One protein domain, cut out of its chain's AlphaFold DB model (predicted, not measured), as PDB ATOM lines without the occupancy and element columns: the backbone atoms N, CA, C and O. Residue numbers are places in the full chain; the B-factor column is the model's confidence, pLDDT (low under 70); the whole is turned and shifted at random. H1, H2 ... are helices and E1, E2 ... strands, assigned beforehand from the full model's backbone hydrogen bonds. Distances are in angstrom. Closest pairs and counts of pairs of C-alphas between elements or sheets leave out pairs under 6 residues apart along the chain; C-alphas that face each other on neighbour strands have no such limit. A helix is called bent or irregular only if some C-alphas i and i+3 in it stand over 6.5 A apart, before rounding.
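This is residues 93 to 258 of the 786 residues of an uncharacterized protein of Patescibacteria group bacterium (UniProt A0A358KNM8). The domain has two halves: a strongly twisted, curled sheet of four strands with a two-stranded ribbon, E1 and E5, folded back at one corner, and a looser half of long loops round a second ribbon, E7 and E8. H1 and H2 lie to one side of E7 and E8, with H2 packed on the bend of E4, and H3 and H4 lie to the other side; H5 is far out near the last printed residue. The printed part has 166 residues, with the order E1 E2 E3 E4 E5 E6 E7 H1 H2 E8 H3 H4 H5. The large sheet is mixed, in the order E3 E4 E2 E6; the class is mixed, helices and strands, with 72 residues in named elements, under half. It is compact, with a radius of gyration of the C-alphas of 15.8 A, and spans 47 by 37 by 32 A.

In the large sheet, E2, residues 100 to 106, is antiparallel to edge strand E6, residues 143 to 149, with N 103 and O 146 at 2.9 A. E4, residues 124 to 131, is antiparallel to E2, with N 127 and O 104 at 2.8 A, and bends by 64 degrees at residue 128. E3, residues 113 to 118, is the other edge strand, parallel to E4, with N 114 and O 124 at 2.8 A. E1, residues 93 to 96, is antiparallel to E5, residues 134 to 137, with N 96 and O 134 at 2.8 A. H2, residues 188 to 193, only grazes the large sheet; its closest C-alphas to E4 are those of Ala 189 and Leu 128, 5.6 A apart. H1, residues 180 to 185, and H2 touch only at the corner, closest at the C-alphas of Phe 182 and Phe 191, 5.1 A. E7, residues 160 to 163, is antiparallel to E8, residues 218 to 221, with N 162 and O 219 at 2.9 A. H4, residues 247 to 250, and H5, residues 254 to 257, are close but not clearly touching, with the C-alphas of Pro 247 and Asp 254 at 7.7 A. H3, residues 233 to 240, touches no helix. Every O i to N i+4 pair is within hydrogen-bond range in H2, 3 of 4 in H3 and 0 of 2 in H1, where 2 of 3 O i to N i+3 pairs are; H4 and H5 are too short for an O i to N i+4 pair.

E1 begins at C-alpha 93, (2.196, -3.420, 89.469). E2 is 19.6 A long, E6 19.3 A, E4 18.1 A and H3 10.5 A. H1 is irregular, with C-alphas 181 and 184 at 8.5 A. E8 begins at C-alpha 218, (1.975, 17.129, 73.205), and H5 ends at C-alpha 257, (-9.244, 30.939, 71.248).

The two C-alphas farthest apart, those of Pro 110 and Asn 258, are 47.9 A apart. The printed part has no cut. The links E7 to H1, H2 to E8 and E8 to H3 are long. The mean pLDDT of the printed part is 88.7, and no printed residue is under 70.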
ATOM      1  N   LEU A  93       3.557  -3.855  89.763       84.50
ATOM      2  CA  LEU A  93       2.196  -3.420  89.469       84.50
ATOM      3  C   LEU A  93       2.043  -1.944  89.837       84.50
ATOM      4  O   LEU A  93       2.463  -1.495  90.903       84.50
ATOM      5  N   TRP A  94       1.428  -1.176  88.944       87.12
ATOM      6  CA  TRP A  94       1.105   0.223  89.189       87.12
ATOM      7  C   TRP A  94      -0.290   0.539  88.667       87.12
ATOM      8  O   TRP A  94      -0.711   0.039  87.626       87.12
ATOM      9  N   SER A  95      -1.024   1.368  89.401       87.00
ATOM     10  CA  SER A  95      -2.373   1.784  89.031       87.00
ATOM     11  C   SER A  95      -2.365   3.213  88.510       87.00
ATOM     12  O   SER A  95      -1.876   4.121  89.186       87.00
ATOM     13  N   VAL A  96      -2.962   3.425  87.343       89.62
ATOM     14  CA  VAL A  96      -3.296   4.758  86.846       89.62
ATOM     15  C   VAL A  96      -4.684   5.117  87.388       89.62
ATOM     16  O   VAL A  96      -5.655   4.445  87.021       89.62
ATOM     17  N   PRO A  97      -4.795   6.125  88.274       88.62
ATOM     18  CA  PRO A  97      -6.074   6.528  88.846       88.62
ATOM     19  C   PRO A  97      -6.963   7.210  87.800       88.62
ATOM     20  O   PRO A  97      -6.491   7.688  86.766       88.62
ATOM     21  N   VAL A  98      -8.262   7.278  88.097       86.44
ATOM     22  CA  VAL A  98      -9.242   7.992  87.268       86.44
ATOM     23  C   VAL A  98      -8.842   9.467  87.152       86.44
ATOM     24  O   VAL A  98      -8.379  10.074  88.118       86.44
ATOM     25  N   GLY A  99      -8.973  10.037  85.952       86.12
ATOM     26  CA  GLY A  99      -8.603  11.431  85.673       86.12
ATOM     27  C   GLY A  99      -7.105  11.675  85.449       86.12
ATOM     28  O   GLY A  99      -6.702  12.820  85.248       86.12
ATOM     29  N   LYS A 100      -6.267  10.629  85.446       89.94
ATOM     30  CA  LYS A 100      -4.843  10.723  85.089       89.94
ATOM     31  C   LYS A 100      -4.496   9.837  83.903       89.94
ATOM     32  O   LYS A 100      -5.193   8.877  83.577       89.94
ATOM     33  N   THR A 101      -3.375  10.157  83.271       92.00
ATOM     34  CA  THR A 101      -2.754   9.322  82.243       92.00
ATOM     35  C   THR A 101      -1.373   8.879  82.703       92.00
ATOM     36  O   THR A 101      -0.682   9.584  83.437       92.00
ATOM     37  N   GLY A 102      -0.974   7.673  82.311       90.81
ATOM     38  CA  GLY A 102       0.316   7.103  82.666       90.81
ATOM     39  C   GLY A 102       1.268   7.068  81.474       90.81
ATOM     40  O   GLY A 102       0.872   6.669  80.383       90.81
ATOM     41  N   ILE A 103       2.531   7.433  81.678       92.06
ATOM     42  CA  ILE A 103       3.608   7.256  80.693       92.06
ATOM     43  C   ILE A 103       4.781   6.562  81.387       92.06
ATOM     44  O   ILE A 103       5.034   6.786  82.569       92.06
ATOM     45  N   LEU A 104       5.498   5.704  80.664       91.19
ATOM     46  CA  LEU A 104       6.707   5.065  81.180       91.19
ATOM     47  C   LEU A 104       7.950   5.835  80.745       91.19
ATOM     48  O   LEU A 104       8.119   6.141  79.567       91.19
ATOM     49  N   TYR A 105       8.849   6.079  81.689       90.06
ATOM     50  CA  TYR A 105      10.187   6.590  81.431       90.06
ATOM     51  C   TYR A 105      11.197   5.446  81.537       90.06
ATOM     52  O   TYR A 105      11.285   4.799  82.579       90.06
ATOM     53  N   LEU A 106      11.959   5.164  80.480       89.88
ATOM     54  CA  LEU A 106      13.046   4.182  80.544       89.88
ATOM     55  C   LEU A 106      14.290   4.844  81.143       89.88
ATOM     56  O   LEU A 106      14.812   5.788  80.556       89.88
ATOM     57  N   LYS A 107      14.763   4.323  82.282       86.69
ATOM     58  CA  LYS A 107      15.860   4.907  83.073       86.69
ATOM     59  C   LYS A 107      17.218   4.819  82.381       86.69
ATOM     60  O   LYS A 107      18.022   5.733  82.497       86.69
ATOM     61  N   TRP A 108      17.476   3.718  81.680       84.62
ATOM     62  CA  TRP A 108      18.753   3.467  81.022       84.62
ATOM     63  C   TRP A 108      18.558   2.600  79.777       84.62
ATOM     64  O   TRP A 108      17.692   1.723  79.754       84.62
ATOM     65  N   SER A 109      19.365   2.850  78.748       82.69
ATOM     66  CA  SER A 109      19.433   2.030  77.542       82.69
ATOM     67  C   SER A 109      20.874   1.925  77.037       82.69
ATOM     68  O   SER A 109      21.577   2.938  77.015       82.69
ATOM     69  N   PRO A 110      21.301   0.748  76.541       81.50
ATOM     70  CA  PRO A 110      22.614   0.585  75.921       81.50
ATOM     71  C   PRO A 110      22.749   1.330  74.583       81.50
ATOM     72  O   PRO A 110      23.857   1.488  74.083       81.50
ATOM     73  N   PHE A 111      21.644   1.794  73.990       81.38
ATOM     74  CA  PHE A 111      21.644   2.505  72.706       81.38
ATOM     75  C   PHE A 111      21.743   4.034  72.852       81.38
ATOM     76  O   PHE A 111      21.665   4.739  71.850       81.38
ATOM     77  N   GLY A 112      21.911   4.540  74.080       85.62
ATOM     78  CA  GLY A 112      21.986   5.969  74.395       85.62
ATOM     79  C   GLY A 112      20.674   6.554  74.929       85.62
ATOM     80  O   GLY A 112      19.694   5.837  75.159       85.62
ATOM     81  N   SER A 113      20.659   7.877  75.122       84.06
ATOM     82  CA  SER A 113      19.506   8.620  75.644       84.06
ATOM     83  C   SER A 113      18.812   9.446  74.575       84.06
ATOM     84  O   SER A 113      19.460  10.093  73.756       84.06
ATOM     85  N   ALA A 114      17.481   9.455  74.606       81.81
ATOM     86  CA  ALA A 114      16.689  10.407  73.853       81.81
ATOM     87  C   ALA A 114      16.841  11.798  74.477       81.81
ATOM     88  O   ALA A 114      16.991  11.929  75.693       81.81
ATOM     89  N   ALA A 115      16.762  12.833  73.640       76.19
ATOM     90  CA  ALA A 115      16.794  14.221  74.093       76.19
ATOM     91  C   ALA A 115      15.537  14.606  74.897       76.19
ATOM     92  O   ALA A 115      15.609  15.431  75.799       76.19
ATOM     93  N   TRP A 116      14.383  14.010  74.572       84.06
ATOM     94  CA  TRP A 116      13.106  14.317  75.221       84.06
ATOM     95  C   TRP A 116      12.209  13.073  75.319       84.06
ATOM     96  O   TRP A 116      12.173  12.395  76.347       84.06
ATOM     97  N   VAL A 117      11.545  12.704  74.222       86.31
ATOM     98  CA  VAL A 117      10.770  11.457  74.090       86.31
ATOM     99  C   VAL A 117      11.517  10.508  73.160       86.31
ATOM    100  O   VAL A 117      12.064  10.926  72.138       86.31
ATOM    101  N   ASP A 118      11.517   9.221  73.485       85.06
ATOM    102  CA  ASP A 118      12.108   8.197  72.634       85.06
ATOM    103  C   ASP A 118      11.188   7.863  71.451       85.06
ATOM    104  O   ASP A 118      10.213   7.118  71.569       85.06
ATOM    105  N   THR A 119      11.531   8.401  70.283       80.62
ATOM    106  CA  THR A 119      10.827   8.161  69.015       80.62
ATOM    107  C   THR A 119      11.247   6.859  68.327       80.62
ATOM    108  O   THR A 119      10.537   6.370  67.448       80.62
ATOM    109  N   THR A 120      12.377   6.269  68.733       79.12
ATOM    110  CA  THR A 120      12.957   5.060  68.121       79.12
ATOM    111  C   THR A 120      12.517   3.769  68.812       79.12
ATOM    112  O   THR A 120      12.614   2.686  68.234       79.12
ATOM    113  N   GLY A 121      12.058   3.875  70.062       77.94
ATOM    114  CA  GLY A 121      11.723   2.759  70.945       77.94
ATOM    115  C   GLY A 121      12.930   2.145  71.667       77.94
ATOM    116  O   GLY A 121      12.740   1.383  72.619       77.94
ATOM    117  N   LYS A 122      14.159   2.480  71.251       79.62
ATOM    118  CA  LYS A 122      15.401   1.887  71.766       79.62
ATOM    119  C   LYS A 122      16.122   2.759  72.786       79.62
ATOM    120  O   LYS A 122      16.893   2.211  73.561       79.62
ATOM    121  N   LEU A 123      15.912   4.071  72.802       86.25
ATOM    122  CA  LEU A 123      16.660   4.998  73.659       86.25
ATOM    123  C   LEU A 123      16.051   5.088  75.070       86.25
ATOM    124  O   LEU A 123      14.886   4.727  75.275       86.25
ATOM    125  N   SER A 124      16.823   5.556  76.058       84.38
ATOM    126  CA  SER A 124      16.263   5.975  77.358       84.38
ATOM    127  C   SER A 124      15.462   7.269  77.208       84.38
ATOM    128  O   SER A 124      15.746   8.068  76.321       84.38
ATOM    129  N   GLY A 125      14.438   7.472  78.038       88.31
ATOM    130  CA  GLY A 125      13.499   8.594  77.907       88.31
ATOM    131  C   GLY A 125      12.030   8.182  78.003       88.31
ATOM    132  O   GLY A 125      11.707   7.017  78.262       88.31
ATOM    133  N   TYR A 126      11.126   9.144  77.787       90.88
ATOM    134  CA  TYR A 126       9.681   8.891  77.773       90.88
ATOM    135  C   TYR A 126       9.294   7.979  76.603       90.88
ATOM    136  O   TYR A 126       9.703   8.212  75.465       90.88
ATOM    137  N   LYS A 127       8.508   6.935  76.874       90.31
ATOM    138  CA  LYS A 127       8.036   5.973  75.870       90.31
ATOM    139  C   LYS A 127       6.719   6.418  75.249       90.31
ATOM    140  O   LYS A 127       5.854   6.940  75.931       90.31
ATOM    141  N   LEU A 128       6.533   6.096  73.969       88.94
ATOM    142  CA  LEU A 128       5.394   6.537  73.148       88.94
ATOM    143  C   LEU A 128       4.011   6.063  73.633       88.94
ATOM    144  O   LEU A 128       2.994   6.624  73.223       88.94
ATOM    145  N   THR A 129       3.960   5.005  74.444       88.44
ATOM    146  CA  THR A 129       2.710   4.376  74.882       88.44
ATOM    147  C   THR A 129       2.095   5.137  76.051       88.44
ATOM    148  O   THR A 129       2.714   5.278  77.104       88.44
ATOM    149  N   VAL A 130       0.842   5.559  75.875       90.56
ATOM    150  CA  VAL A 130       0.020   6.162  76.929       90.56
ATOM    151  C   VAL A 130      -0.849   5.084  77.568       90.56
ATOM    152  O   VAL A 130      -1.596   4.384  76.884       90.56
ATOM    153  N   TYR A 131      -0.767   4.977  78.887       89.44
ATOM    154  CA  TYR A 131      -1.563   4.072  79.701       89.44
ATOM    155  C   TYR A 131      -2.799   4.805  80.220       89.44
ATOM    156  O   TYR A 131      -2.704   5.861  80.851       89.44
ATOM    157  N   LYS A 132      -3.974   4.247  79.920       88.06
ATOM    158  CA  LYS A 132      -5.269   4.724  80.424       88.06
ATOM    159  C   LYS A 132      -5.506   4.216  81.851       88.06
ATOM    160  O   LYS A 132      -4.720   3.419  82.359       88.06
ATOM    161  N   GLN A 133      -6.598   4.656  82.475       87.81
ATOM    162  CA  GLN A 133      -7.013   4.195  83.804       87.81
ATOM    163  C   GLN A 133      -6.999   2.661  83.922       87.81
ATOM    164  O   GLN A 133      -7.418   1.962  82.997       87.81
ATOM    165  N   GLY A 134      -6.509   2.151  85.051       88.31
ATOM    166  CA  GLY A 134      -6.394   0.714  85.310       88.31
ATOM    167  C   GLY A 134      -5.065   0.313  85.945       88.31
ATOM    168  O   GLY A 134      -4.181   1.145  86.160       88.31
ATOM    169  N   VAL A 135      -4.938  -0.975  86.261       85.62
ATOM    170  CA  VAL A 135      -3.705  -1.573  86.789       85.62
ATOM    171  C   VAL A 135      -2.869  -2.088  85.627       85.62
ATOM    172  O   VAL A 135      -3.357  -2.831  84.780       85.62
ATOM    173  N   HIS A 136      -1.601  -1.701  85.606       85.88
ATOM    174  CA  HIS A 136      -0.647  -2.045  84.564       85.88
ATOM    175  C   HIS A 136       0.602  -2.668  85.181       85.88
ATOM    176  O   HIS A 136       0.946  -2.406  86.334       85.88
ATOM    177  N   PHE A 137       1.300  -3.484  84.395       83.81
ATOM    178  CA  PHE A 137       2.565  -4.092  84.794       83.81
ATOM    179  C   PHE A 137       3.743  -3.313  84.204       83.81
ATOM    180  O   PHE A 137       3.756  -2.971  83.021       83.81
ATOM    181  N   CYS A 138       4.736  -3.019  85.033       83.94
ATOM    182  CA  CYS A 138       5.922  -2.257  84.684       83.94
ATOM    183  C   CYS A 138       7.103  -2.712  85.547       83.94
ATOM    184  O   CYS A 138       7.099  -2.523  86.761       83.94
ATOM    185  N   VAL A 139       8.159  -3.237  84.924       83.81
ATOM    186  CA  VAL A 139       9.379  -3.641  85.639       83.81
ATOM    187  C   VAL A 139      10.121  -2.394  86.141       83.81
ATOM    188  O   VAL A 139      10.840  -1.743  85.374       83.81
ATOM    189  N   ARG A 140       9.962  -2.059  87.431       81.25
ATOM    190  CA  ARG A 140      10.468  -0.809  88.044       81.25
ATOM    191  C   ARG A 140      11.990  -0.657  88.016       81.25
ATOM    192  O   ARG A 140      12.507   0.460  88.143       81.25
ATOM    193  N   LEU A 141      12.708  -1.768  87.849       83.00
ATOM    194  CA  LEU A 141      14.161  -1.771  87.696       83.00
ATOM    195  C   LEU A 141      14.591  -0.970  86.456       83.00
ATOM    196  O   LEU A 141      15.502  -0.152  86.541       83.00
ATOM    197  N   PHE A 142      13.884  -1.140  85.337       83.38
ATOM    198  CA  PHE A 142      14.210  -0.477  84.070       83.38
ATOM    199  C   PHE A 142      13.347   0.759  83.810       83.38
ATOM    200  O   PHE A 142      13.829   1.752  83.266       83.38
ATOM    201  N   TYR A 143      12.080   0.722  84.217       87.31
ATOM    202  CA  TYR A 143      11.100   1.755  83.898       87.31
ATOM    203  C   TYR A 143      10.644   2.507  85.149       87.31
ATOM    204  O   TYR A 143      10.472   1.931  86.219       87.31
ATOM    205  N   SER A 144      10.414   3.807  85.009       89.62
ATOM    206  CA  SER A 144       9.753   4.637  86.010       89.62
ATOM    207  C   SER A 144       8.364   5.021  85.496       89.62
ATOM    208  O   SER A 144       8.284   5.716  84.478       89.62
ATOM    209  N   PRO A 145       7.269   4.567  86.128       89.94
ATOM    210  CA  PRO A 145       5.939   5.041  85.777       89.94
ATOM    211  C   PRO A 145       5.754   6.485  86.244       89.94
ATOM    212  O   PRO A 145       5.955   6.794  87.417       89.94
ATOM    213  N   VAL A 146       5.350   7.362  85.328       90.81
ATOM    214  CA  VAL A 146       5.072   8.772  85.604       90.81
ATOM    215  C   VAL A 146       3.605   9.053  85.299       90.81
ATOM    216  O   VAL A 146       3.108   8.763  84.209       90.81
ATOM    217  N   LEU A 147       2.904   9.597  86.290       91.12
ATOM    218  CA  LEU A 147       1.512  10.012  86.160       91.12
ATOM    219  C   LEU A 147       1.457  11.459  85.681       91.12
ATOM    220  O   LEU A 147       2.158  12.314  86.215       91.12
ATOM    221  N   GLY A 148       0.584  11.729  84.721       89.31
ATOM    222  CA  GLY A 148       0.312  13.065  84.217       89.31
ATOM    223  C   GLY A 148      -1.183  13.359  84.121       89.31
ATOM    224  O   GLY A 148      -2.019  12.509  84.462       89.31
ATOM    225  N   PRO A 149      -1.525  14.578  83.686       91.00
ATOM    226  CA  PRO A 149      -2.907  15.012  83.569       91.00
ATOM    227  C   PRO A 149      -3.631  14.268  82.440       91.00
ATOM    228  O   PRO A 149      -3.018  13.744  81.505       91.00
ATOM    229  N   ILE A 150      -4.957  14.224  82.531       90.19
ATOM    230  CA  ILE A 150      -5.810  13.988  81.370       90.19
ATOM    231  C   ILE A 150      -6.162  15.337  80.739       90.19
ATOM    232  O   ILE A 150      -6.255  16.347  81.434       90.19
ATOM    233  N   PHE A 151      -6.328  15.363  79.425       90.19
ATOM    234  CA  PHE A 151      -6.596  16.589  78.689       90.19
ATOM    235  C   PHE A 151      -8.096  16.759  78.517       90.19
ATOM    236  O   PHE A 151      -8.725  15.873  77.954       90.19
ATOM    237  N   THR A 152      -8.674  17.868  78.966       91.25
ATOM    238  CA  THR A 152     -10.088  18.191  78.734       91.25
ATOM    239  C   THR A 152     -10.192  19.543  78.054       91.25
ATOM    240  O   THR A 152      -9.625  20.520  78.541       91.25
ATOM    241  N   THR A 153     -10.907  19.597  76.933       91.88
ATOM    242  CA  THR A 153     -11.152  20.846  76.215       91.88
ATOM    243  C   THR A 153     -12.334  21.601  76.832       91.88
ATOM    244  O   THR A 153     -13.350  20.975  77.157       91.88
ATOM    245  N   PRO A 154     -12.243  22.934  77.007       90.75
ATOM    246  CA  PRO A 154     -13.386  23.760  77.394       90.75
ATOM    247  C   PRO A 154     -14.510  23.663  76.351       90.75
ATOM    248  O   PRO A 154     -14.264  23.286  75.208       90.75
ATOM    249  N   ILE A 155     -15.748  23.988  76.734       86.25
ATOM    250  CA  ILE A 155     -16.919  23.885  75.837       86.25
ATOM    251  C   ILE A 155     -17.003  25.077  74.865       86.25
ATOM    252  O   ILE A 155     -17.354  24.897  73.704       86.25
ATOM    253  N   ASN A 156     -16.650  26.282  75.324       85.12
ATOM    254  CA  ASN A 156     -16.868  27.527  74.575       85.12
ATOM    255  C   ASN A 156     -15.588  28.144  73.994       85.12
ATOM    256  O   ASN A 156     -15.665  29.176  73.336       85.12
ATOM    257  N   ASP A 157     -14.429  27.528  74.228       88.56
ATOM    258  CA  ASP A 157     -13.143  28.016  73.735       88.56
ATOM    259  C   ASP A 157     -12.507  26.966  72.823       88.56
ATOM    260  O   ASP A 157     -12.552  25.760  73.095       88.56
ATOM    261  N   MET A 158     -11.846  27.427  71.766       90.75
ATOM    262  CA  MET A 158     -10.977  26.570  70.973       90.75
ATOM    263  C   MET A 158      -9.796  26.089  71.808       90.75
ATOM    264  O   MET A 158      -9.315  26.765  72.714       90.75
ATOM    265  N   THR A 159      -9.304  24.897  71.491       93.25
ATOM    266  CA  THR A 159      -8.108  24.341  72.119       93.25
ATOM    267  C   THR A 159      -7.129  23.922  71.041       93.25
ATOM    268  O   THR A 159      -7.488  23.185  70.124       93.25
ATOM    269  N   TYR A 160      -5.877  24.336  71.184       94.12
ATOM    270  CA  TYR A 160      -4.821  23.997  70.238       94.12
ATOM    271  C   TYR A 160      -3.864  22.959  70.808       94.12
ATOM    272  O   TYR A 160      -3.713  22.811  72.021       94.12
ATOM    273  N   VAL A 161      -3.192  22.238  69.914       94.56
ATOM    274  CA  VAL A 161      -2.182  21.244  70.279       94.56
ATOM    275  C   VAL A 161      -0.830  21.709  69.782       94.56
ATOM    276  O   VAL A 161      -0.669  22.064  68.617       94.56
ATOM    277  N   ARG A 162       0.169  21.665  70.657       94.62
ATOM    278  CA  ARG A 162       1.573  21.863  70.307       94.62
ATOM    279  C   ARG A 162       2.303  20.536  70.433       94.62
ATOM    280  O   ARG A 162       2.269  19.909  71.485       94.62
ATOM    281  N   ALA A 163       2.960  20.101  69.365       94.81
ATOM    282  CA  ALA A 163       3.782  18.902  69.360       94.81
ATOM    283  C   ALA A 163       5.227  19.240  69.745       94.81
ATOM    284  O   ALA A 163       5.882  20.040  69.076       94.81
ATOM    285  N   ASN A 164       5.736  18.588  70.790       92.44
ATOM    286  CA  ASN A 164       7.125  18.713  71.255       92.44
ATOM    287  C   ASN A 164       8.071  17.741  70.552       92.44
ATOM    288  O   ASN A 164       9.269  17.701  70.822       92.44
ATOM    289  N   VAL A 165       7.523  16.903  69.682       90.75
ATOM    290  CA  VAL A 165       8.246  15.894  68.921       90.75
ATOM    291  C   VAL A 165       7.685  15.858  67.513       90.75
ATOM    292  O   VAL A 165       6.540  16.237  67.290       90.75
ATOM    293  N   GLY A 166       8.476  15.374  66.568       90.12
ATOM    294  CA  GLY A 166       8.092  15.339  65.164       90.12
ATOM    295  C   GLY A 166       9.241  15.785  64.281       90.12
ATOM    296  O   GLY A 166      10.347  16.049  64.754       90.12
ATOM    297  N   ARG A 167       8.978  15.835  62.982       91.12
ATOM    298  CA  ARG A 167       9.920  16.370  61.997       91.12
ATOM    299  C   ARG A 167       9.882  17.895  62.006       91.12
ATOM    300  O   ARG A 167       8.929  18.495  62.495       91.12
ATOM    301  N   THR A 168      10.904  18.529  61.447       90.00
ATOM    302  CA  THR A 168      10.860  19.969  61.174       90.00
ATOM    303  C   THR A 168       9.689  20.280  60.241       90.00
ATOM    304  O   THR A 168       9.391  19.487  59.345       90.00
ATOM    305  N   LYS A 169       9.030  21.419  60.466       89.00
ATOM    306  CA  LYS A 169       7.967  21.922  59.586       89.00
ATOM    307  C   LYS A 169       8.463  22.068  58.147       89.00
ATOM    308  O   LYS A 169       9.649  22.320  57.913       89.00
ATOM    309  N   ARG A 170       7.540  21.938  57.196       83.25
ATOM    310  CA  ARG A 170       7.793  22.190  55.772       83.25
ATOM    311  C   ARG A 170       8.191  23.650  55.533       83.25
ATOM    312  O   ARG A 170       7.781  24.554  56.258       83.25
ATOM    313  N   ILE A 171       8.985  23.883  54.491       83.31
ATOM    314  CA  ILE A 171       9.416  25.233  54.104       83.31
ATOM    315  C   ILE A 171       8.188  26.061  53.709       83.31
ATOM    316  O   ILE A 171       7.346  25.592  52.950       83.31
ATOM    317  N   GLY A 172       8.103  27.294  54.215       80.44
ATOM    318  CA  GLY A 172       6.987  28.208  53.949       80.44
ATOM    319  C   GLY A 172       5.793  28.063  54.897       80.44
ATOM    320  O   GLY A 172       4.890  28.884  54.822       80.44
ATOM    321  N   TRP A 173       5.807  27.086  55.809       85.81
ATOM    322  CA  TRP A 173       4.722  26.839  56.763       85.81
ATOM    323  C   TRP A 173       5.108  27.249  58.190       85.81
ATOM    324  O   TRP A 173       6.211  26.963  58.668       85.81
ATOM    325  N   LYS A 174       4.185  27.909  58.892       88.44
ATOM    326  CA  LYS A 174       4.318  28.345  60.289       88.44
ATOM    327  C   LYS A 174       3.788  27.288  61.256       88.44
ATOM    328  O   LYS A 174       4.402  27.083  62.309       88.44
ATOM    329  N   PHE A 175       2.705  26.597  60.893       91.19
ATOM    330  CA  PHE A 175       2.050  25.586  61.725       91.19
ATOM    331  C   PHE A 175       2.259  24.170  61.178       91.19
ATOM    332  O   PHE A 175       2.556  23.970  60.004       91.19
ATOM    333  N   GLY A 176       2.173  23.182  62.069       89.94
ATOM    334  CA  GLY A 176       2.341  21.772  61.733       89.94
ATOM    335  C   GLY A 176       1.109  21.206  61.035       89.94
ATOM    336  O   GLY A 176      -0.011  21.375  61.527       89.94
ATOM    337  N   ALA A 177       1.324  20.502  59.924       88.19
ATOM    338  CA  ALA A 177       0.255  19.889  59.144       88.19
ATOM    339  C   ALA A 177      -0.522  18.834  59.948       88.19
ATOM    340  O   ALA A 177       0.066  17.955  60.586       88.19
ATOM    341  N   TYR A 178      -1.853  18.865  59.860       88.62
ATOM    342  CA  TYR A 178      -2.712  17.821  60.414       88.62
ATOM    343  C   TYR A 178      -3.067  16.773  59.363       88.62
ATOM    344  O   TYR A 178      -3.296  17.089  58.201       88.62
ATOM    345  N   LYS A 179      -3.163  15.515  59.801       89.00
ATOM    346  CA  LYS A 179      -3.715  14.416  59.010       89.00
ATOM    347  C   LYS A 179      -4.775  13.693  59.819       89.00
ATOM    348  O   LYS A 179      -4.539  13.396  60.993       89.00
ATOM    349  N   ARG A 180      -5.879  13.274  59.200       86.00
ATOM    350  CA  ARG A 180      -6.940  12.507  59.879       86.00
ATOM    351  C   ARG A 180      -6.421  11.198  60.471       86.00
ATOM    352  O   ARG A 180      -6.902  10.744  61.511       86.00
ATOM    353  N   SER A 181      -5.362  10.636  59.881       85.81
ATOM    354  CA  SER A 181      -4.638   9.483  60.434       85.81
ATOM    355  C   SER A 181      -4.107   9.717  61.857       85.81
ATOM    356  O   SER A 181      -3.972   8.759  62.615       85.81
ATOM    357  N   PHE A 182      -3.865  10.959  62.285       88.50
ATOM    358  CA  PHE A 182      -3.372  11.272  63.629       88.50
ATOM    359  C   PHE A 182      -4.426  11.085  64.729       88.50
ATOM    360  O   PHE A 182      -4.059  11.020  65.903       88.50
ATOM    361  N   GLY A 183      -5.715  10.949  64.383       84.25
ATOM    362  CA  GLY A 183      -6.778  10.594  65.330       84.25
ATOM    363  C   GLY A 183      -6.861  11.537  66.535       84.25
ATOM    364  O   GLY A 183      -6.915  11.070  67.676       84.25
ATOM    365  N   MET A 184      -6.803  12.850  66.277       87.69
ATOM    366  CA  MET A 184      -6.835  13.920  67.292       87.69
ATOM    367  C   MET A 184      -5.700  13.831  68.322       87.69
ATOM    368  O   MET A 184      -5.887  14.103  69.503       87.69
ATOM    369  N   PHE A 185      -4.515  13.405  67.872       91.00
ATOM    370  CA  PHE A 185      -3.283  13.344  68.669       91.00
ATOM    371  C   PHE A 185      -3.379  12.456  69.930       91.00
ATOM    372  O   PHE A 185      -2.596  12.579  70.872       91.00
ATOM    373  N   THR A 186      -4.308  11.497  69.940       89.88
ATOM    374  CA  THR A 186      -4.452  10.512  71.027       89.88
ATOM    375  C   THR A 186      -3.331   9.469  71.043       89.88
ATOM    376  O   THR A 186      -3.041   8.878  72.080       89.88
ATOM    377  N   ASN A 187      -2.671   9.232  69.903       90.31
ATOM    378  CA  ASN A 187      -1.604   8.243  69.772       90.31
ATOM    379  C   ASN A 187      -0.326   8.872  69.202       90.31
ATOM    380  O   ASN A 187      -0.222   9.131  68.000       90.31
ATOM    381  N   LEU A 188       0.676   9.048  70.067       90.69
ATOM    382  CA  LEU A 188       1.950   9.659  69.695       90.69
ATOM    383  C   LEU A 188       2.744   8.825  68.678       90.69
ATOM    384  O   LEU A 188       3.343   9.371  67.755       90.69
ATOM    385  N   ALA A 189       2.721   7.495  68.804       89.94
ATOM    386  CA  ALA A 189       3.419   6.616  67.869       89.94
ATOM    387  C   ALA A 189       2.843   6.728  66.450       89.94
ATOM    388  O   ALA A 189       3.597   6.722  65.475       89.94
ATOM    389  N   ARG A 190       1.515   6.858  66.326       90.88
ATOM    390  CA  ARG A 190       0.853   7.054  65.031       90.88
ATOM    391  C   ARG A 190       1.184   8.422  64.435       90.88
ATOM    392  O   ARG A 190       1.486   8.484  63.248       90.88
ATOM    393  N   PHE A 191       1.202   9.472  65.255       93.00
ATOM    394  CA  PHE A 191       1.607  10.817  64.840       93.00
ATOM    395  C   PHE A 191       3.029  10.836  64.257       93.00
ATOM    396  O   PHE A 191       3.231  11.267  63.126       93.00
ATOM    397  N   ILE A 192       4.007  10.266  64.970       91.19
ATOM    398  CA  ILE A 192       5.403  10.222  64.505       91.19
ATOM    399  C   ILE A 192       5.538   9.387  63.223       91.19
ATOM    400  O   ILE A 192       6.173   9.826  62.266       91.19
ATOM    401  N   ARG A 193       4.927   8.191  63.175       89.88
ATOM    402  CA  ARG A 193       4.988   7.314  61.987       89.88
ATOM    403  C   ARG A 193       4.322   7.935  60.762       89.88
ATOM    404  O   ARG A 193       4.804   7.724  59.656       89.88
ATOM    405  N   GLY A 194       3.252   8.707  60.949       88.56
ATOM    406  CA  GLY A 194       2.569   9.429  59.872       88.56
ATOM    407  C   GLY A 194       3.269  10.724  59.433       88.56
ATOM    408  O   GLY A 194       2.750  11.439  58.569       88.56
ATOM    409  N   GLY A 195       4.450  11.010  59.994       89.81
ATOM    410  CA  GLY A 195       5.270  12.163  59.638       89.81
ATOM    411  C   GLY A 195       4.816  13.465  60.289       89.81
ATOM    412  O   GLY A 195       4.949  14.505  59.660       89.81
ATOM    413  N   GLY A 196       4.269  13.405  61.505       91.62
ATOM    414  CA  GLY A 196       3.872  14.582  62.270       91.62
ATOM    415  C   GLY A 196       5.016  15.578  62.482       91.62
ATOM    416  O   GLY A 196       6.189  15.198  62.597       91.62
ATOM    417  N   GLU A 197       4.663  16.857  62.521       93.12
ATOM    418  CA  GLU A 197       5.599  17.981  62.520       93.12
ATOM    419  C   GLU A 197       5.691  18.636  63.901       93.12
ATOM    420  O   GLU A 197       4.718  18.687  64.648       93.12
ATOM    421  N   PHE A 198       6.870  19.147  64.245       91.88
ATOM    422  CA  PHE A 198       7.142  19.811  65.515       91.88
ATOM    423  C   PHE A 198       6.578  21.245  65.554       91.88
ATOM    424  O   PHE A 198       6.783  22.050  64.636       91.88
ATOM    425  N   GLY A 199       5.965  21.611  66.682       91.94
ATOM    426  CA  GLY A 199       5.408  22.938  66.952       91.94
ATOM    427  C   GLY A 199       3.882  22.949  67.059       91.94
ATOM    428  O   GLY A 199       3.244  21.905  67.212       91.94
ATOM    429  N   LEU A 200       3.296  24.148  67.023       93.50
ATOM    430  CA  LEU A 200       1.845  24.336  67.070       93.50
ATOM    431  C   LEU A 200       1.192  23.701  65.835       93.50
ATOM    432  O   LEU A 200       1.653  23.930  64.720       93.50
ATOM    433  N   GLN A 201       0.174  22.873  66.044       93.81
ATOM    434  CA  GLN A 201      -0.530  22.153  64.987       93.81
ATOM    435  C   GLN A 201      -1.673  23.002  64.430       93.81
ATOM    436  O   GLN A 201      -2.350  23.701  65.181       93.81
ATOM    437  N   ALA A 202      -1.903  22.896  63.123       91.31
ATOM    438  CA  ALA A 202      -2.927  23.644  62.400       91.31
ATOM    439  C   ALA A 202      -4.355  23.340  62.883       91.31
ATOM    440  O   ALA A 202      -5.184  24.243  63.002       91.31
ATOM    441  N   GLN A 203      -4.628  22.065  63.185       92.38
ATOM    442  CA  GLN A 203      -5.950  21.573  63.562       92.38
ATOM    443  C   GLN A 203      -6.250  21.804  65.053       92.38
ATOM    444  O   GLN A 203      -5.558  21.222  65.900       92.38
ATOM    445  N   PRO A 204      -7.308  22.561  65.399       92.12
ATOM    446  CA  PRO A 204      -7.792  22.650  66.769       92.12
ATOM    447  C   PRO A 204      -8.496  21.353  67.190       92.12
ATOM    448  O   PRO A 204      -9.028  20.598  66.369       92.12
ATOM    449  N   LEU A 205      -8.511  21.100  68.497       91.44
ATOM    450  CA  LEU A 205      -9.316  20.044  69.098       91.44
ATOM    451  C   LEU A 205     -10.767  20.500  69.239       91.44
ATOM    452  O   LEU A 205     -11.044  21.654  69.554       91.44
ATOM    453  N   GLN A 206     -11.686  19.549  69.078       83.19
ATOM    454  CA  GLN A 206     -13.103  19.786  69.333       83.19
ATOM    455  C   GLN A 206     -13.339  20.121  70.818       83.19
ATOM    456  O   GLN A 206     -12.743  19.465  71.689       83.19
ATOM    457  N   PRO A 207     -14.202  21.101  71.121       86.06
ATOM    458  CA  PRO A 207     -14.503  21.485  72.493       86.06
ATOM    459  C   PRO A 207     -15.303  20.412  73.245       86.06
ATOM    460  O   PRO A 207     -15.940  19.543  72.646       86.06
ATOM    461  N   GLY A 208     -15.251  20.466  74.578       87.12
ATOM    462  CA  GLY A 208     -16.020  19.594  75.471       87.12
ATOM    463  C   GLY A 208     -15.636  18.107  75.451       87.12
ATOM    464  O   GLY A 208     -16.429  17.268  75.878       87.12
ATOM    465  N   ARG A 209     -14.446  17.744  74.959       89.12
ATOM    466  CA  ARG A 209     -13.961  16.355  74.909       89.12
ATOM    467  C   ARG A 209     -12.744  16.142  75.798       89.12
ATOM    468  O   ARG A 209     -11.869  16.994  75.928       89.12
ATOM    469  N   THR A 210     -12.668  14.941  76.361       90.31
ATOM    470  CA  THR A 210     -11.518  14.492  77.146       90.31
ATOM    471  C   THR A 210     -10.649  13.545  76.323       90.31
ATOM    472  O   THR A 210     -11.122  12.552  75.769       90.31
ATOM    473  N   PHE A 211      -9.353  13.830  76.272       89.62
ATOM    474  CA  PHE A 211      -8.359  13.105  75.504       89.62
ATOM    475  C   PHE A 211      -7.287  12.506  76.423       89.62
ATOM    476  O   PHE A 211      -6.670  13.173  77.255       89.62
ATOM    477  N   ALA A 212      -7.010  11.217  76.233       89.62
ATOM    478  CA  ALA A 212      -5.841  10.564  76.814       89.62
ATOM    479  C   ALA A 212      -4.661  10.708  75.843       89.62
ATOM    480  O   ALA A 212      -4.420   9.824  75.023       89.62
ATOM    481  N   MET A 213      -3.979  11.854  75.894       91.19
ATOM    482  CA  MET A 213      -2.850  12.183  75.016       91.19
ATOM    483  C   MET A 213      -1.521  12.010  75.751       91.19
ATOM    484  O   MET A 213      -1.459  11.970  76.980       91.19
ATOM    485  N   HIS A 214      -0.433  11.924  74.991       93.12
ATOM    486  CA  HIS A 214       0.905  11.811  75.561       93.12
ATOM    487  C   HIS A 214       1.400  13.180  76.053       93.12
ATOM    488  O   HIS A 214       1.920  13.968  75.266       93.12
ATOM    489  N   TRP A 215       1.293  13.449  77.355       92.12
ATOM    490  CA  TRP A 215       1.539  14.774  77.943       92.12
ATOM    491  C   TRP A 215       2.982  15.288  77.891       92.12
ATOM    492  O   TRP A 215       3.197  16.482  78.060       92.12
ATOM    493  N   ALA A 216       3.976  14.433  77.640       91.62
ATOM    494  CA  ALA A 216       5.344  14.887  77.353       91.62
ATOM    495  C   ALA A 216       5.581  15.150  75.852       91.62
ATOM    496  O   ALA A 216       6.519  15.838  75.468       91.62
ATOM    497  N   GLY A 217       4.734  14.599  74.981       91.38
ATOM    498  CA  GLY A 217       4.886  14.671  73.522       91.38
ATOM    499  C   GLY A 217       4.017  15.758  72.904       91.38
ATOM    500  O   GLY A 217       4.376  16.311  71.868       91.38
ATOM    501  N   PHE A 218       2.909  16.081  73.570       95.06
ATOM    502  CA  PHE A 218       1.975  17.129  73.205       95.06
ATOM    503  C   PHE A 218       1.680  18.016  74.413       95.06
ATOM    504  O   PHE A 218       1.455  17.508  75.513       95.06
ATOM    505  N   ASN A 219       1.604  19.321  74.175       94.25
ATOM    506  CA  ASN A 219       0.953  20.266  75.067       94.25
ATOM    507  C   ASN A 219      -0.421  20.619  74.507       94.25
ATOM    508  O   ASN A 219      -0.567  20.865  73.307       94.25
ATOM    509  N   MET A 220      -1.411  20.684  75.387       94.75
ATOM    510  CA  MET A 220      -2.723  21.226  75.070       94.75
ATOM    511  C   MET A 220      -2.778  22.665  75.559       94.75
ATOM    512  O   MET A 220      -2.533  22.934  76.733       94.75
ATOM    513  N   ILE A 221      -3.088  23.580  74.656       94.50
ATOM    514  CA  ILE A 221      -3.136  25.009  74.925       94.50
ATOM    515  C   ILE A 221      -4.609  25.399  74.969       94.50
ATOM    516  O   ILE A 221      -5.299  25.362  73.948       94.50
ATOM    517  N   THR A 222      -5.080  25.737  76.164       93.88
ATOM    518  CA  THR A 222      -6.407  26.320  76.404       93.88
ATOM    519  C   THR A 222      -6.259  27.818  76.633       93.88
ATOM    520  O   THR A 222      -5.151  28.283  76.873       93.88
ATOM    521  N   ARG A 223      -7.362  28.573  76.648       91.94
ATOM    522  CA  ARG A 223      -7.341  30.002  76.994       91.94
ATOM    523  C   ARG A 223      -6.750  30.291  78.384       91.94
ATOM    524  O   ARG A 223      -6.157  31.342  78.589       91.94
ATOM    525  N   GLN A 224      -6.918  29.371  79.337       90.62
ATOM    526  CA  GLN A 224      -6.520  29.576  80.735       90.62
ATOM    527  C   GLN A 224      -5.093  29.099  81.026       90.62
ATOM    528  O   GLN A 224      -4.352  29.761  81.747       90.62
ATOM    529  N   GLU A 225      -4.714  27.933  80.500       92.25
ATOM    530  CA  GLU A 225      -3.427  27.310  80.804       92.25
ATOM    531  C   GLU A 225      -2.927  26.375  79.695       92.25
ATOM    532  O   GLU A 225      -3.688  25.858  78.866       92.25
ATOM    533  N   VAL A 226      -1.617  26.130  79.719       92.88
ATOM    534  CA  VAL A 226      -0.930  25.133  78.898       92.88
ATOM    535  C   VAL A 226      -0.741  23.860  79.719       92.88
ATOM    536  O   VAL A 226       0.032  23.820  80.675       92.88
ATOM    537  N   ILE A 227      -1.429  22.794  79.321       92.25
ATOM    538  CA  ILE A 227      -1.391  21.494  79.990       92.25
ATOM    539  C   ILE A 227      -0.347  20.612  79.294       92.25
ATOM    540  O   ILE A 227      -0.284  20.555  78.065       92.25
ATOM    541  N   GLY A 228       0.466  19.895  80.074       90.25
ATOM    542  CA  GLY A 228       1.539  19.018  79.584       90.25
ATOM    543  C   GLY A 228       2.937  19.521  79.946       90.25
ATOM    544  O   GLY A 228       3.101  20.631  80.444       90.25
ATOM    545  N   LEU A 229       3.957  18.694  79.721       90.25
ATOM    546  CA  LEU A 229       5.344  19.025  80.055       90.25
ATOM    547  C   LEU A 229       5.976  19.832  78.916       90.25
ATOM    548  O   LEU A 229       6.040  19.347  77.785       90.25
ATOM    549  N   CYS A 230       6.445  21.044  79.209       89.50
ATOM    550  CA  CYS A 230       7.087  21.904  78.216       89.50
ATOM    551  C   CYS A 230       8.580  21.546  78.062       89.50
ATOM    552  O   CYS A 230       9.258  21.318  79.064       89.50
ATOM    553  N   PRO A 231       9.128  21.490  76.836       86.62
ATOM    554  CA  PRO A 231      10.543  21.193  76.611       86.62
ATOM    555  C   PRO A 231      11.470  22.385  76.911       86.62
ATOM    556  O   PRO A 231      12.669  22.186  77.087       86.62
ATOM    557  N   GLU A 232      10.954  23.615  76.983       88.50
ATOM    558  CA  GLU A 232      11.762  24.808  77.238       88.50
ATOM    559  C   GLU A 232      12.288  24.869  78.685       88.50
ATOM    560  O   GLU A 232      11.485  24.829  79.621       88.50
ATOM    561  N   PRO A 233      13.603  25.079  78.912       88.38
ATOM    562  CA  PRO A 233      14.179  25.078  80.261       88.38
ATOM    563  C   PRO A 233      13.559  26.108  81.217       88.38
ATOM    564  O   PRO A 233      13.298  25.804  82.378       88.38
ATOM    565  N   HIS A 234      13.283  27.327  80.739       87.94
ATOM    566  CA  HIS A 234      12.707  28.392  81.567       87.94
ATOM    567  C   HIS A 234      11.261  28.085  81.996       87.94
ATOM    568  O   HIS A 234      10.877  28.398  83.122       87.94
ATOM    569  N   LEU A 235      10.480  27.416  81.138       89.38
ATOM    570  CA  LEU A 235       9.128  26.960  81.468       89.38
ATOM    571  C   LEU A 235       9.162  25.747  82.398       89.38
ATOM    572  O   LEU A 235       8.361  25.669  83.324       89.38
ATOM    573  N   GLN A 236      10.123  24.837  82.220       85.62
ATOM    574  CA  GLN A 236      10.294  23.683  83.109       85.62
ATOM    575  C   GLN A 236      10.565  24.098  84.550       85.62
ATOM    576  O   GLN A 236       9.956  23.543  85.458       85.62
ATOM    577  N   VAL A 237      11.434  25.089  84.770       88.25
ATOM    578  CA  VAL A 237      11.725  25.591  86.124       88.25
ATOM    579  C   VAL A 237      10.455  26.120  86.794       88.25
ATOM    580  O   VAL A 237      10.229  25.851  87.973       88.25
ATOM    581  N   ARG A 238       9.589  26.815  86.046       89.69
ATOM    582  CA  ARG A 238       8.291  27.299  86.545       89.69
ATOM    583  C   ARG A 238       7.324  26.148  86.835       89.69
ATOM    584  O   ARG A 238       6.735  26.111  87.914       89.69
ATOM    585  N   GLN A 239       7.243  25.143  85.959       87.44
ATOM    586  CA  GLN A 239       6.434  23.937  86.208       87.44
ATOM    587  C   GLN A 239       6.915  23.158  87.437       87.44
ATOM    588  O   GLN A 239       6.094  22.665  88.207       87.44
ATOM    589  N   MET A 240       8.229  23.079  87.666       84.44
ATOM    590  CA  MET A 240       8.807  22.448  88.860       84.44
ATOM    591  C   MET A 240       8.467  23.208  90.148       84.44
ATOM    592  O   MET A 240       8.357  22.588  91.202       84.44
ATOM    593  N   ARG A 241       8.262  24.529  90.069       88.19
ATOM    594  CA  ARG A 241       7.762  25.361  91.179       88.19
ATOM    595  C   ARG A 241       6.246  25.253  91.385       88.19
ATOM    596  O   ARG A 241       5.726  25.844  92.324       88.19
ATOM    597  N   GLY A 242       5.543  24.496  90.538       83.94
ATOM    598  CA  GLY A 242       4.086  24.360  90.577       83.94
ATOM    599  C   GLY A 242       3.334  25.547  89.972       83.94
ATOM    600  O   GLY A 242       2.127  25.663  90.168       83.94
ATOM    601  N   GLU A 243       4.021  26.429  89.241       88.50
ATOM    602  CA  GLU A 243       3.389  27.553  88.555       88.50
ATOM    603  C   GLU A 243       2.628  27.071  87.311       88.50
ATOM    604  O   GLU A 243       3.103  26.219  86.553       88.50
ATOM    605  N   LYS A 244       1.447  27.651  87.077       87.94
ATOM    606  CA  LYS A 244       0.680  27.434  85.847       87.94
ATOM    607  C   LYS A 244       1.296  28.243  84.709       87.94
ATOM    608  O   LYS A 244       1.571  29.429  84.873       87.94
ATOM    609  N   ILE A 245       1.485  27.599  83.561       91.75
ATOM    610  CA  ILE A 245       1.919  28.266  82.329       91.75
ATOM    611  C   ILE A 245       0.681  28.788  81.615       91.75
ATOM    612  O   ILE A 245      -0.263  28.022  81.398       91.75
ATOM    613  N   THR A 246       0.704  30.052  81.208       90.88
ATOM    614  CA  THR A 246      -0.392  30.659  80.450       90.88
ATOM    615  C   THR A 246      -0.058  30.731  78.953       90.88
ATOM    616  O   THR A 246       1.110  30.651  78.567       90.88
ATOM    617  N   PRO A 247      -1.050  30.866  78.055       90.31
ATOM    618  CA  PRO A 247      -0.793  30.971  76.613       90.31
ATOM    619  C   PRO A 247       0.075  32.166  76.205       90.31
ATOM    620  O   PRO A 247       0.796  32.086  75.210       90.31
ATOM    621  N   GLN A 248       0.053  33.251  76.983       89.62
ATOM    622  CA  GLN A 248       0.864  34.440  76.720       89.62
ATOM    623  C   GLN A 248       2.361  34.158  76.918       89.62
ATOM    624  O   GLN A 248       3.177  34.732  76.201       89.62
ATOM    625  N   ASP A 249       2.728  33.200  77.785       88.25
ATOM    626  CA  ASP A 249       4.111  32.710  77.914       88.25
ATOM    627  C   ASP A 249       4.617  32.051  76.609       88.25
ATOM    628  O   ASP A 249       5.822  31.964  76.377       88.25
ATOM    629  N   LEU A 250       3.704  31.593  75.740       86.25
ATOM    630  CA  LEU A 250       3.998  31.050  74.408       86.25
ATOM    631  C   LEU A 250       3.819  32.082  73.279       86.25
ATOM    632  O   LEU A 250       3.941  31.722  72.107       86.25
ATOM    633  N   GLY A 251       3.516  33.344  73.608       88.25
ATOM    634  CA  GLY A 251       3.261  34.409  72.635       88.25
ATOM    635  C   GLY A 251       1.921  34.285  71.901       88.25
ATOM    636  O   GLY A 251       1.804  34.756  70.772       88.25
ATOM    637  N   ILE A 252       0.926  33.619  72.500       90.31
ATOM    638  CA  ILE A 252      -0.409  33.450  71.914       90.31
ATOM    639  C   ILE A 252      -1.385  34.454  72.532       90.31
ATOM    640  O   ILE A 252      -1.514  34.536  73.752       90.31
ATOM    641  N   GLU A 253      -2.104  35.177  71.675       90.50
ATOM    642  CA  GLU A 253      -3.162  36.113  72.062       90.50
ATOM    643  C   GLU A 253      -4.473  35.397  72.419       90.50
ATOM    644  O   GLU A 253      -4.892  34.459  71.736       90.50
ATOM    645  N   ASP A 254      -5.187  35.915  73.420       87.44
ATOM    646  CA  ASP A 254      -6.463  35.367  73.899       87.44
ATOM    647  C   ASP A 254      -7.545  35.305  72.812       87.44
ATOM    648  O   ASP A 254      -8.362  34.384  72.791       87.44
ATOM    649  N   ALA A 255      -7.539  36.263  71.879       87.88
ATOM    650  CA  ALA A 255      -8.516  36.332  70.794       87.88
ATOM    651  C   ALA A 255      -8.467  35.104  69.867       87.88
ATOM    652  O   ALA A 255      -9.482  34.751  69.270       87.88
ATOM    653  N   ARG A 256      -7.322  34.408  69.782       89.75
ATOM    654  CA  ARG A 256      -7.152  33.215  68.935       89.75
ATOM    655  C   ARG A 256      -7.938  32.004  69.441       89.75
ATOM    656  O   ARG A 256      -8.083  31.042  68.691       89.75
ATOM    657  N   PHE A 257      -8.437  32.024  70.679       91.69
ATOM    658  CA  PHE A 257      -9.244  30.939  71.248       91.69
ATOM    659  C   PHE A 257     -10.755  31.129  71.053       91.69
ATOM    660  O   PHE A 257     -11.513  30.195  71.306       91.69
ATOM    661  N   ASN A 258     -11.204  32.304  70.601       90.94
ATOM    662  CA  ASN A 258     -12.627  32.584  70.413       90.94
ATOM    663  C   ASN A 258     -13.206  31.772  69.251       90.94
ATOM    664  O   ASN A 258     -12.588  31.670  68.196       90.94
TER     665      ASN A 258